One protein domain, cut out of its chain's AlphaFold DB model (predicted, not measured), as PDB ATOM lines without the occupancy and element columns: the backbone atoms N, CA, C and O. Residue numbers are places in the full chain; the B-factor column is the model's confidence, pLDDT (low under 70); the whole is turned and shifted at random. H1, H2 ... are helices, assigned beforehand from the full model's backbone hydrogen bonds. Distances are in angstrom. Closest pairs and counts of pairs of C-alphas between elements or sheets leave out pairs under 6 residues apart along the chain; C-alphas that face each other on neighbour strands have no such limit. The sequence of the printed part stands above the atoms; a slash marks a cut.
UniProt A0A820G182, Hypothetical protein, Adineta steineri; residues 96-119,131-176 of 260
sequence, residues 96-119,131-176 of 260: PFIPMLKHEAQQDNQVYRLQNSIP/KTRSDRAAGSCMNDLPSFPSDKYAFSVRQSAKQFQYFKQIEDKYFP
ATOM      1  N   PRO A  96     164.802  70.031 196.207       94.88
ATOM      2  CA  PRO A  96     163.685  70.461 197.037       94.88
ATOM      3  C   PRO A  96     162.637  71.289 196.292       94.88
ATOM      4  O   PRO A  96     161.513  71.351 196.764       94.88
ATOM      5  N   PHE A  97     162.976  71.911 195.162       93.75
ATOM      6  CA  PHE A  97     162.076  72.742 194.357       93.75
ATOM      7  C   PHE A  97     161.279  71.947 193.318       93.75
ATOM      8  O   PHE A  97     160.403  72.508 192.670       93.75
ATOM      9  N   ILE A  98     161.528  70.641 193.190       91.81
ATOM     10  CA  ILE A  98     160.722  69.758 192.346       91.81
ATOM     11  C   ILE A  98     159.561  69.219 193.180       91.81
ATOM     12  O   ILE A  98     159.800  68.500 194.158       91.81
ATOM     13  N   PRO A  99     158.308  69.574 192.863       89.94
ATOM     14  CA  PRO A  99     157.180  69.104 193.642       89.94
ATOM     15  C   PRO A  99     156.935  67.618 193.378       89.94
ATOM     16  O   PRO A  99     157.289  67.077 192.333       89.94
ATOM     17  N   MET A 100     156.312  66.961 194.347       91.19
ATOM     18  CA  MET A 100     155.947  65.546 194.275       91.19
ATOM     19  C   MET A 100     154.428  65.400 194.324       91.19
ATOM     20  O   MET A 100     153.710  66.380 194.561       91.19
ATOM     21  N   LEU A 101     153.916  64.194 194.090       91.38
ATOM     22  CA  LEU A 101     152.481  63.954 194.183       91.38
ATOM     23  C   LEU A 101     152.014  64.172 195.629       91.38
ATOM     24  O   LEU A 101     152.720  63.870 196.591       91.38
ATOM     25  N   LYS A 102     150.797  64.692 195.812       93.75
ATOM     26  CA  LYS A 102     150.256  65.028 197.143       93.75
ATOM     27  C   LYS A 102     150.329  63.872 198.142       93.75
ATOM     28  O   LYS A 102     150.616  64.104 199.314       93.75
ATOM     29  N   HIS A 103     150.071  62.645 197.696       95.06
ATOM     30  CA  HIS A 103     150.124  61.469 198.561       95.06
ATOM     31  C   HIS A 103     151.567  61.122 198.973       95.06
ATOM     32  O   HIS A 103     151.800  60.786 200.132       95.06
ATOM     33  N   GLU A 104     152.546  61.301 198.080       94.38
ATOM     34  CA  GLU A 104     153.971  61.154 198.401       94.38
ATOM     35  C   GLU A 104     154.428  62.232 199.387       94.38
ATOM     36  O   GLU A 104     155.092  61.932 200.378       94.38
ATOM     37  N   ALA A 105     154.000  63.485 199.183       94.62
ATOM     38  CA  ALA A 105     154.294  64.579 200.105       94.62
ATOM     39  C   ALA A 105     153.733  64.299 201.506       94.62
ATOM     40  O   ALA A 105     154.390  64.570 202.512       94.62
ATOM     41  N   GLN A 106     152.527  63.729 201.596       94.88
ATOM     42  CA  GLN A 106     151.929  63.303 202.864       94.88
ATOM     43  C   GLN A 106     152.723  62.173 203.528       94.88
ATOM     44  O   GLN A 106     152.930  62.217 204.741       94.88
ATOM     45  N   GLN A 107     153.197  61.199 202.752       95.00
ATOM     46  CA  GLN A 107     154.033  60.116 203.259       95.00
ATOM     47  C   GLN A 107     155.386  60.636 203.771       95.00
ATOM     48  O   GLN A 107     155.764  60.327 204.902       95.00
ATOM     49  N   ASP A 108     156.080  61.487 203.007       93.25
ATOM     50  CA  ASP A 108     157.336  62.124 203.440       93.25
ATOM     51  C   ASP A 108     157.120  62.960 204.713       93.25
ATOM     52  O   ASP A 108     157.928  62.906 205.639       93.25
ATOM     53  N   ASN A 109     155.979  63.649 204.834       93.44
ATOM     54  CA  ASN A 109     155.618  64.391 206.044       93.44
ATOM     55  C   ASN A 109     155.457  63.495 207.278       93.44
ATOM     56  O   ASN A 109     155.871  63.887 208.371       93.44
ATOM     57  N   GLN A 110     154.846  62.318 207.131       92.25
ATOM     58  CA  GLN A 110     154.710  61.362 208.233       92.25
ATOM     59  C   GLN A 110     156.085  60.866 208.688       92.25
ATOM     60  O   GLN A 110     156.388  60.917 209.880       92.25
ATOM     61  N   VAL A 111     156.944  60.481 207.739       90.94
ATOM     62  CA  VAL A 111     158.318  60.038 208.021       90.94
ATOM     63  C   VAL A 111     159.126  61.147 208.697       90.94
ATOM     64  O   VAL A 111     159.771  60.913 209.718       90.94
ATOM     65  N   TYR A 112     159.051  62.375 208.185       88.62
ATOM     66  CA  TYR A 112     159.769  63.525 208.733       88.62
ATOM     67  C   TYR A 112     159.344  63.855 210.172       88.62
ATOM     68  O   TYR A 112     160.188  64.146 211.019       88.62
ATOM     69  N   ARG A 113     158.042  63.774 210.481       86.56
ATOM     70  CA  ARG A 113     157.524  63.988 211.845       86.56
ATOM     71  C   ARG A 113     158.001  62.916 212.821       86.56
ATOM     72  O   ARG A 113     158.340  63.258 213.947       86.56
ATOM     73  N   LEU A 114     158.055  61.655 212.388       83.75
ATOM     74  CA  LEU A 114     158.558  60.541 213.200       83.75
ATOM     75  C   LEU A 114     160.060  60.655 213.496       83.75
ATOM     76  O   LEU A 114     160.512  60.216 214.546       83.75
ATOM     77  N   GLN A 115     160.840  61.239 212.585       79.88
ATOM     78  CA  GLN A 115     162.279  61.439 212.787       79.88
ATOM     79  C   GLN A 115     162.582  62.629 213.709       79.88
ATOM     80  O   GLN A 115     163.516  62.567 214.504       79.88
ATOM     81  N   ASN A 116     161.773  63.690 213.641       72.62
ATOM     82  CA  ASN A 116     161.974  64.909 214.428       72.62
ATOM     83  C   ASN A 116     161.260  64.916 215.790       72.62
ATOM     84  O   ASN A 116     161.389  65.884 216.535       72.62
ATOM     85  N   SER A 117     160.516  63.863 216.134       68.19
ATOM     86  CA  SER A 117     159.946  63.676 217.476       68.19
ATOM     87  C   SER A 117     160.971  63.169 218.500       68.19
ATOM     88  O   SER A 117     160.665  63.116 219.691       68.19
ATOM     89  N   ILE A 118     162.194  62.840 218.069       58.97
ATOM     90  CA  ILE A 118     163.314  62.535 218.960       58.97
ATOM     91  C   ILE A 118     164.035  63.857 219.268       58.97
ATOM     92  O   ILE A 118     164.585  64.466 218.346       58.97
ATOM     93  N   PRO A 119     164.055  64.332 220.529       49.91
ATOM     94  CA  PRO A 119     164.724  65.576 220.885       49.91
ATOM     95  C   PRO A 119     166.229  65.434 220.648       49.91
ATOM     96  O   PRO A 119     166.959  64.847 221.446       49.91
ATOM     97  N   LYS A 131     176.697  86.055 205.642       84.25
ATOM     98  CA  LYS A 131     175.566  86.982 205.475       84.25
ATOM     99  C   LYS A 131     174.333  86.178 205.050       84.25
ATOM    100  O   LYS A 131     174.234  85.790 203.893       84.25
ATOM    101  N   THR A 132     173.400  85.937 205.967       89.94
ATOM    102  CA  THR A 132     172.114  85.294 205.662       89.94
ATOM    103  C   THR A 132     171.031  86.335 205.392       89.94
ATOM    104  O   THR A 132     171.024  87.406 206.004       89.94
ATOM    105  N   ARG A 133     170.069  86.006 204.528       90.44
ATOM    106  CA  ARG A 133     168.836  86.782 204.315       90.44
ATOM    107  C   ARG A 133     168.007  86.824 205.613       90.44
ATOM    108  O   ARG A 133     168.127  85.941 206.458       90.44
ATOM    109  N   SER A 134     167.166  87.839 205.826       93.88
ATOM    110  CA  SER A 134     166.214  87.830 206.954       93.88
ATOM    111  C   SER A 134     165.115  86.780 206.734       93.88
ATOM    112  O   SER A 134     164.837  86.422 205.592       93.88
ATOM    113  N   ASP A 135     164.465  86.297 207.799       92.81
ATOM    114  CA  ASP A 135     163.393  85.290 207.659       92.81
ATOM    115  C   ASP A 135     162.224  85.817 206.827       92.81
ATOM    116  O   ASP A 135     161.702  85.110 205.973       92.81
ATOM    117  N   ARG A 136     161.877  87.099 207.005       93.88
ATOM    118  CA  ARG A 136     160.846  87.771 206.205       93.88
ATOM    119  C   ARG A 136     161.194  87.785 204.719       93.88
ATOM    120  O   ARG A 136     160.335  87.499 203.895       93.88
ATOM    121  N   ALA A 137     162.435  88.120 204.372       90.94
ATOM    122  CA  ALA A 137     162.848  88.157 202.975       90.94
ATOM    123  C   ALA A 137     162.947  86.744 202.376       90.94
ATOM    124  O   ALA A 137     162.569  86.558 201.227       90.94
ATOM    125  N   ALA A 138     163.406  85.744 203.139       91.50
ATOM    126  CA  ALA A 138     163.404  84.351 202.685       91.50
ATOM    127  C   ALA A 138     161.972  83.829 202.480       91.50
ATOM    128  O   ALA A 138     161.700  83.168 201.484       91.50
ATOM    129  N   GLY A 139     161.045  84.191 203.373       91.50
ATOM    130  CA  GLY A 139     159.618  83.903 203.229       91.50
ATOM    131  C   GLY A 139     158.986  84.567 202.004       91.50
ATOM    132  O   GLY A 139     158.141  83.950 201.371       91.50
ATOM    133  N   SER A 140     159.426  85.772 201.623       91.25
ATOM    134  CA  SER A 140     159.003  86.399 200.361       91.25
ATOM    135  C   SER A 140     159.403  85.540 199.162       91.25
ATOM    136  O   SER A 140     158.533  85.138 198.405       91.25
ATOM    137  N   CYS A 141     160.678  85.143 199.065       90.12
ATOM    138  CA  CYS A 141     161.156  84.301 197.962       90.12
ATOM    139  C   CYS A 141     160.406  82.962 197.856       90.12
ATOM    140  O   CYS A 141     160.216  82.452 196.757       90.12
ATOM    141  N   MET A 142     159.982  82.391 198.990       91.44
ATOM    142  CA  MET A 142     159.157  81.178 199.018       91.44
ATOM    143  C   MET A 142     157.767  81.392 198.411       91.44
ATOM    144  O   MET A 142     157.245  80.480 197.776       91.44
ATOM    145  N   ASN A 143     157.169  82.569 198.615       87.81
ATOM    146  CA  ASN A 143     155.870  82.919 198.036       87.81
ATOM    147  C   ASN A 143     155.967  83.196 196.530       87.81
ATOM    148  O   ASN A 143     154.987  82.993 195.821       87.81
ATOM    149  N   ASP A 144     157.145  83.609 196.062       86.56
ATOM    150  CA  ASP A 144     157.421  83.927 194.656       86.56
ATOM    151  C   ASP A 144     157.801  82.678 193.828       86.56
ATOM    152  O   ASP A 144     158.156  82.778 192.650       86.56
ATOM    153  N   LEU A 145     157.760  81.484 194.435       86.38
ATOM    154  CA  LEU A 145     157.992  80.228 193.724       86.38
ATOM    155  C   LEU A 145     156.902  79.970 192.670       86.38
ATOM    156  O   LEU A 145     155.737  80.311 192.893       86.38
ATOM    157  N   PRO A 146     157.241  79.316 191.542       82.88
ATOM    158  CA  PRO A 146     156.262  78.984 190.515       82.88
ATOM    159  C   PRO A 146     155.081  78.180 191.066       82.88
ATOM    160  O   PRO A 146     155.253  77.217 191.818       82.88
ATOM    161  N   SER A 147     153.877  78.533 190.619       78.94
ATOM    162  CA  SER A 147     152.675  77.743 190.876       78.94
ATOM    163  C   SER A 147     152.810  76.330 190.307       78.94
ATOM    164  O   SER A 147     153.401  76.115 189.246       78.94
ATOM    165  N   PHE A 148     152.206  75.355 190.984       79.56
ATOM    166  CA  PHE A 148     152.161  73.985 190.483       79.56
ATOM    167  C   PHE A 148     151.334  73.887 189.190       79.56
ATOM    168  O   PHE A 148     150.317  74.571 189.067       79.56
ATOM    169  N   PRO A 149     151.699  72.990 188.253       71.56
ATOM    170  CA  PRO A 149     150.946  72.795 187.012       71.56
ATOM    171  C   PRO A 149     149.553  72.197 187.247       71.56
ATOM    172  O   PRO A 149     148.659  72.361 186.425       71.56
ATOM    173  N   SER A 150     149.353  71.493 188.364       81.25
ATOM    174  CA  SER A 150     148.040  71.008 188.785       81.25
ATOM    175  C   SER A 150     147.949  70.910 190.301       81.25
ATOM    176  O   SER A 150     148.955  70.878 191.014       81.25
ATOM    177  N   ASP A 151     146.723  70.779 190.789       86.19
ATOM    178  CA  ASP A 151     146.410  70.535 192.190       86.19
ATOM    179  C   ASP A 151     146.857  69.151 192.684       86.19
ATOM    180  O   ASP A 151     146.714  68.864 193.867       86.19
ATOM    181  N   LYS A 152     147.402  68.276 191.836       89.00
ATOM    182  CA  LYS A 152     147.891  66.947 192.245       89.00
ATOM    183  C   LYS A 152     149.255  66.987 192.922       89.00
ATOM    184  O   LYS A 152     149.630  66.010 193.572       89.00
ATOM    185  N   TYR A 153     149.971  68.097 192.788       89.44
ATOM    186  CA  TYR A 153     151.327  68.262 193.290       89.44
ATOM    187  C   TYR A 153     151.363  69.097 194.570       89.44
ATOM    188  O   TYR A 153     150.497  69.939 194.816       89.44
ATOM    189  N   ALA A 154     152.366  68.838 195.403       92.81
ATOM    190  CA  ALA A 154     152.658  69.622 196.593       92.81
ATOM    191  C   ALA A 154     154.139  69.504 196.976       92.81
ATOM    192  O   ALA A 154     154.820  68.543 196.612       92.81
ATOM    193  N   PHE A 155     154.610  70.462 197.771       95.12
ATOM    194  CA  PHE A 155     155.854  70.313 198.517       95.12
ATOM    195  C   PHE A 155     155.585  69.654 199.870       95.12
ATOM    196  O   PHE A 155     154.604  69.975 200.550       95.12
ATOM    197  N   SER A 156     156.470  68.751 200.289       95.56
ATOM    198  CA  SER A 156     156.483  68.266 201.669       95.56
ATOM    199  C   SER A 156     157.032  69.338 202.624       95.56
ATOM    200  O   SER A 156     157.765  70.241 202.223       95.56
ATOM    201  N   VAL A 157     156.746  69.218 203.923       94.38
ATOM    202  CA  VAL A 157     157.296  70.077 204.989       94.38
ATOM    203  C   VAL A 157     158.823  70.060 204.959       94.38
ATOM    204  O   VAL A 157     159.464  71.094 205.144       94.38
ATOM    205  N   ARG A 158     159.419  68.892 204.695       94.38
ATOM    206  CA  ARG A 158     160.869  68.744 204.574       94.38
ATOM    207  C   ARG A 158     161.410  69.505 203.366       94.38
ATOM    208  O   ARG A 158     162.453  70.147 203.486       94.38
ATOM    209  N   GLN A 159     160.730  69.443 202.218       95.06
ATOM    210  CA  GLN A 159     161.097  70.240 201.046       95.06
ATOM    211  C   GLN A 159     160.983  71.731 201.346       95.06
ATOM    212  O   GLN A 159     161.966  72.441 201.163       95.06
ATOM    213  N   SER A 160     159.859  72.187 201.904       95.12
ATOM    214  CA  SER A 160     159.653  73.597 202.253       95.12
ATOM    215  C   SER A 160     160.701  74.124 203.234       95.12
ATOM    216  O   SER A 160     161.214  75.224 203.053       95.12
ATOM    217  N   ALA A 161     161.099  73.327 204.231       94.19
ATOM    218  CA  ALA A 161     162.182  73.695 205.142       94.19
ATOM    219  C   ALA A 161     163.529  73.848 204.412       94.19
ATOM    220  O   ALA A 161     164.264  74.801 204.667       94.19
ATOM    221  N   LYS A 162     163.852  72.942 203.478       95.38
ATOM    222  CA  LYS A 162     165.077  73.026 202.666       95.38
ATOM    223  C   LYS A 162     165.060  74.214 201.702       95.38
ATOM    224  O   LYS A 162     166.067  74.904 201.603       95.38
ATOM    225  N   GLN A 163     163.938  74.471 201.032       94.75
ATOM    226  CA  GLN A 163     163.754  75.634 200.156       94.75
ATOM    227  C   GLN A 163     163.934  76.944 200.943       94.75
ATOM    228  O   GLN A 163     164.661  77.840 200.517       94.75
ATOM    229  N   PHE A 164     163.352  77.028 202.145       95.06
ATOM    230  CA  PHE A 164     163.527  78.187 203.015       95.06
ATOM    231  C   PHE A 164     164.998  78.381 203.403       95.06
ATOM    232  O   PHE A 164     165.513  79.494 203.319       95.06
ATOM    233  N   GLN A 165     165.700  77.305 203.780       94.56
ATOM    234  CA  GLN A 165     167.131  77.362 204.097       94.56
ATOM    235  C   GLN A 165     167.984  77.783 202.892       94.56
ATOM    236  O   GLN A 165     168.873  78.616 203.052       94.56
ATOM    237  N   TYR A 166     167.667  77.297 201.690       94.00
ATOM    238  CA  TYR A 166     168.320  77.706 200.444       94.00
ATOM    239  C   TYR A 166     168.245  79.232 200.251       94.00
ATOM    240  O   TYR A 166     169.266  79.909 200.109       94.00
ATOM    241  N   PHE A 167     167.046  79.817 200.356       93.44
ATOM    242  CA  PHE A 167     166.881  81.270 200.256       93.44
ATOM    243  C   PHE A 167     167.473  82.026 201.451       93.44
ATOM    244  O   PHE A 167     167.974  83.142 201.292       93.44
ATOM    245  N   LYS A 168     167.440  81.450 202.654       93.31
ATOM    246  CA  LYS A 168     168.047  82.033 203.857       93.31
ATOM    247  C   LYS A 168     169.558  82.195 203.688       93.31
ATOM    248  O   LYS A 168     170.110  83.224 204.079       93.31
ATOM    249  N   GLN A 169     170.204  81.218 203.064       92.12
ATOM    250  CA  GLN A 169     171.641  81.199 202.789       92.12
ATOM    251  C   GLN A 169     172.028  81.971 201.518       92.12
ATOM    252  O   GLN A 169     173.207  82.047 201.184       92.12
ATOM    253  N   ILE A 170     171.060  82.622 200.856       88.50
ATOM    254  CA  ILE A 170     171.272  83.409 199.631       88.50
ATOM    255  C   ILE A 170     171.818  82.522 198.495       88.50
ATOM    256  O   ILE A 170     172.562  82.971 197.623       88.50
ATOM    257  N   GLU A 171     171.452  81.236 198.488       87.50
ATOM    258  CA  GLU A 171     171.927  80.301 197.469       87.50
ATOM    259  C   GLU A 171     171.408  80.641 196.061       87.50
ATOM    260  O   GLU A 171     172.054  80.314 195.065       87.50
ATOM    261  N   ASP A 172     170.285  81.364 195.977       86.12
ATOM    262  CA  ASP A 172     169.674  81.879 194.748       86.12
ATOM    263  C   ASP A 172     170.559  82.864 193.977       86.12
ATOM    264  O   ASP A 172     170.396  83.006 192.770       86.12
ATOM    265  N   LYS A 173     171.529  83.510 194.635       83.44
ATOM    266  CA  LYS A 173     172.463  84.420 193.954       83.44
ATOM    267  C   LYS A 173     173.661  83.715 193.337       83.44
ATOM    268  O   LYS A 173     174.399  84.341 192.575       83.44
ATOM    269  N   TYR A 174     173.891  82.452 193.686       81.94
ATOM    270  CA  TYR A 174     175.004  81.694 193.139       81.94
ATOM    271  C   TYR A 174     174.557  80.947 191.897       81.94
ATOM    272  O   TYR A 174     173.552  80.233 191.891       81.94
ATOM    273  N   PHE A 175     175.368  81.079 190.857       75.94
ATOM    274  CA  PHE A 175     175.160  80.379 189.609       75.94
ATOM    275  C   PHE A 175     175.158  78.853 189.815       75.94
ATOM    276  O   PHE A 175     175.944  78.344 190.624       75.94
ATOM    277  N   PRO A 176     174.279  78.112 189.116       81.88
ATOM    278  CA  PRO A 176     174.362  76.659 189.083       81.88
ATOM    279  C   PRO A 176     175.683  76.223 188.432       81.88
ATOM    280  O   PRO A 176     176.379  77.007 187.783       81.88
TER     281      PRO A 176
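This is residues 96 to 119 and 131 to 176 of the 260 residues of the protein "Hypothetical protein" of Adineta steineri (UniProt A0A820G182). H1 crosses one end of H3 like the bar of a T, and H2 packs on the other end of H3; residues 114 to 119 stick out. The printed part has 70 residues with three named helices, in the order H1, H2, H3, and no named strand: all helix. It is only just loose, close to compact, with a radius of gyration of the C-alphas of 13.5 A and spans of 37 by 34 by 23 A.

H1, residues 102 to 116, touches H3, residues 157 to 168, about perpendicular at 79 degrees; residues 157 to 158 alone of H3 take part, and the closest C-alphas, of Asn 109 and Val 157, are 6.0 A apart. H2, residues 135 to 143, touches residues 163 to 168 alone of H3, at a steep tilt of 61 degrees, opposite ways; the closest C-alphas, of Ala 138 and Phe 167, are 5.2 A apart. H1 and H2 are apart. Residues 100 to 101 pair with 153 to 154, antiparallel. In H1, H2 and H3 every O i to N i+4 pair is within hydrogen-bond range.

H1 begins at C-alpha 102 (150.256, 65.028, 197.143) and is 20.9 A long; H2 is 12.4 A; H3 is 16.1 A and ends at C-alpha 168 (168.047, 82.033, 203.857).

The C-alphas farthest apart, of Pro 119 and Pro 149, are 37.3 A apart. Residues 120 to 130 are not printed, with 28.5 A between C-alphas 119 and 131. The link H2 to H3 is long, 13 residues. Residues 117 to 119 have pLDDT under 70.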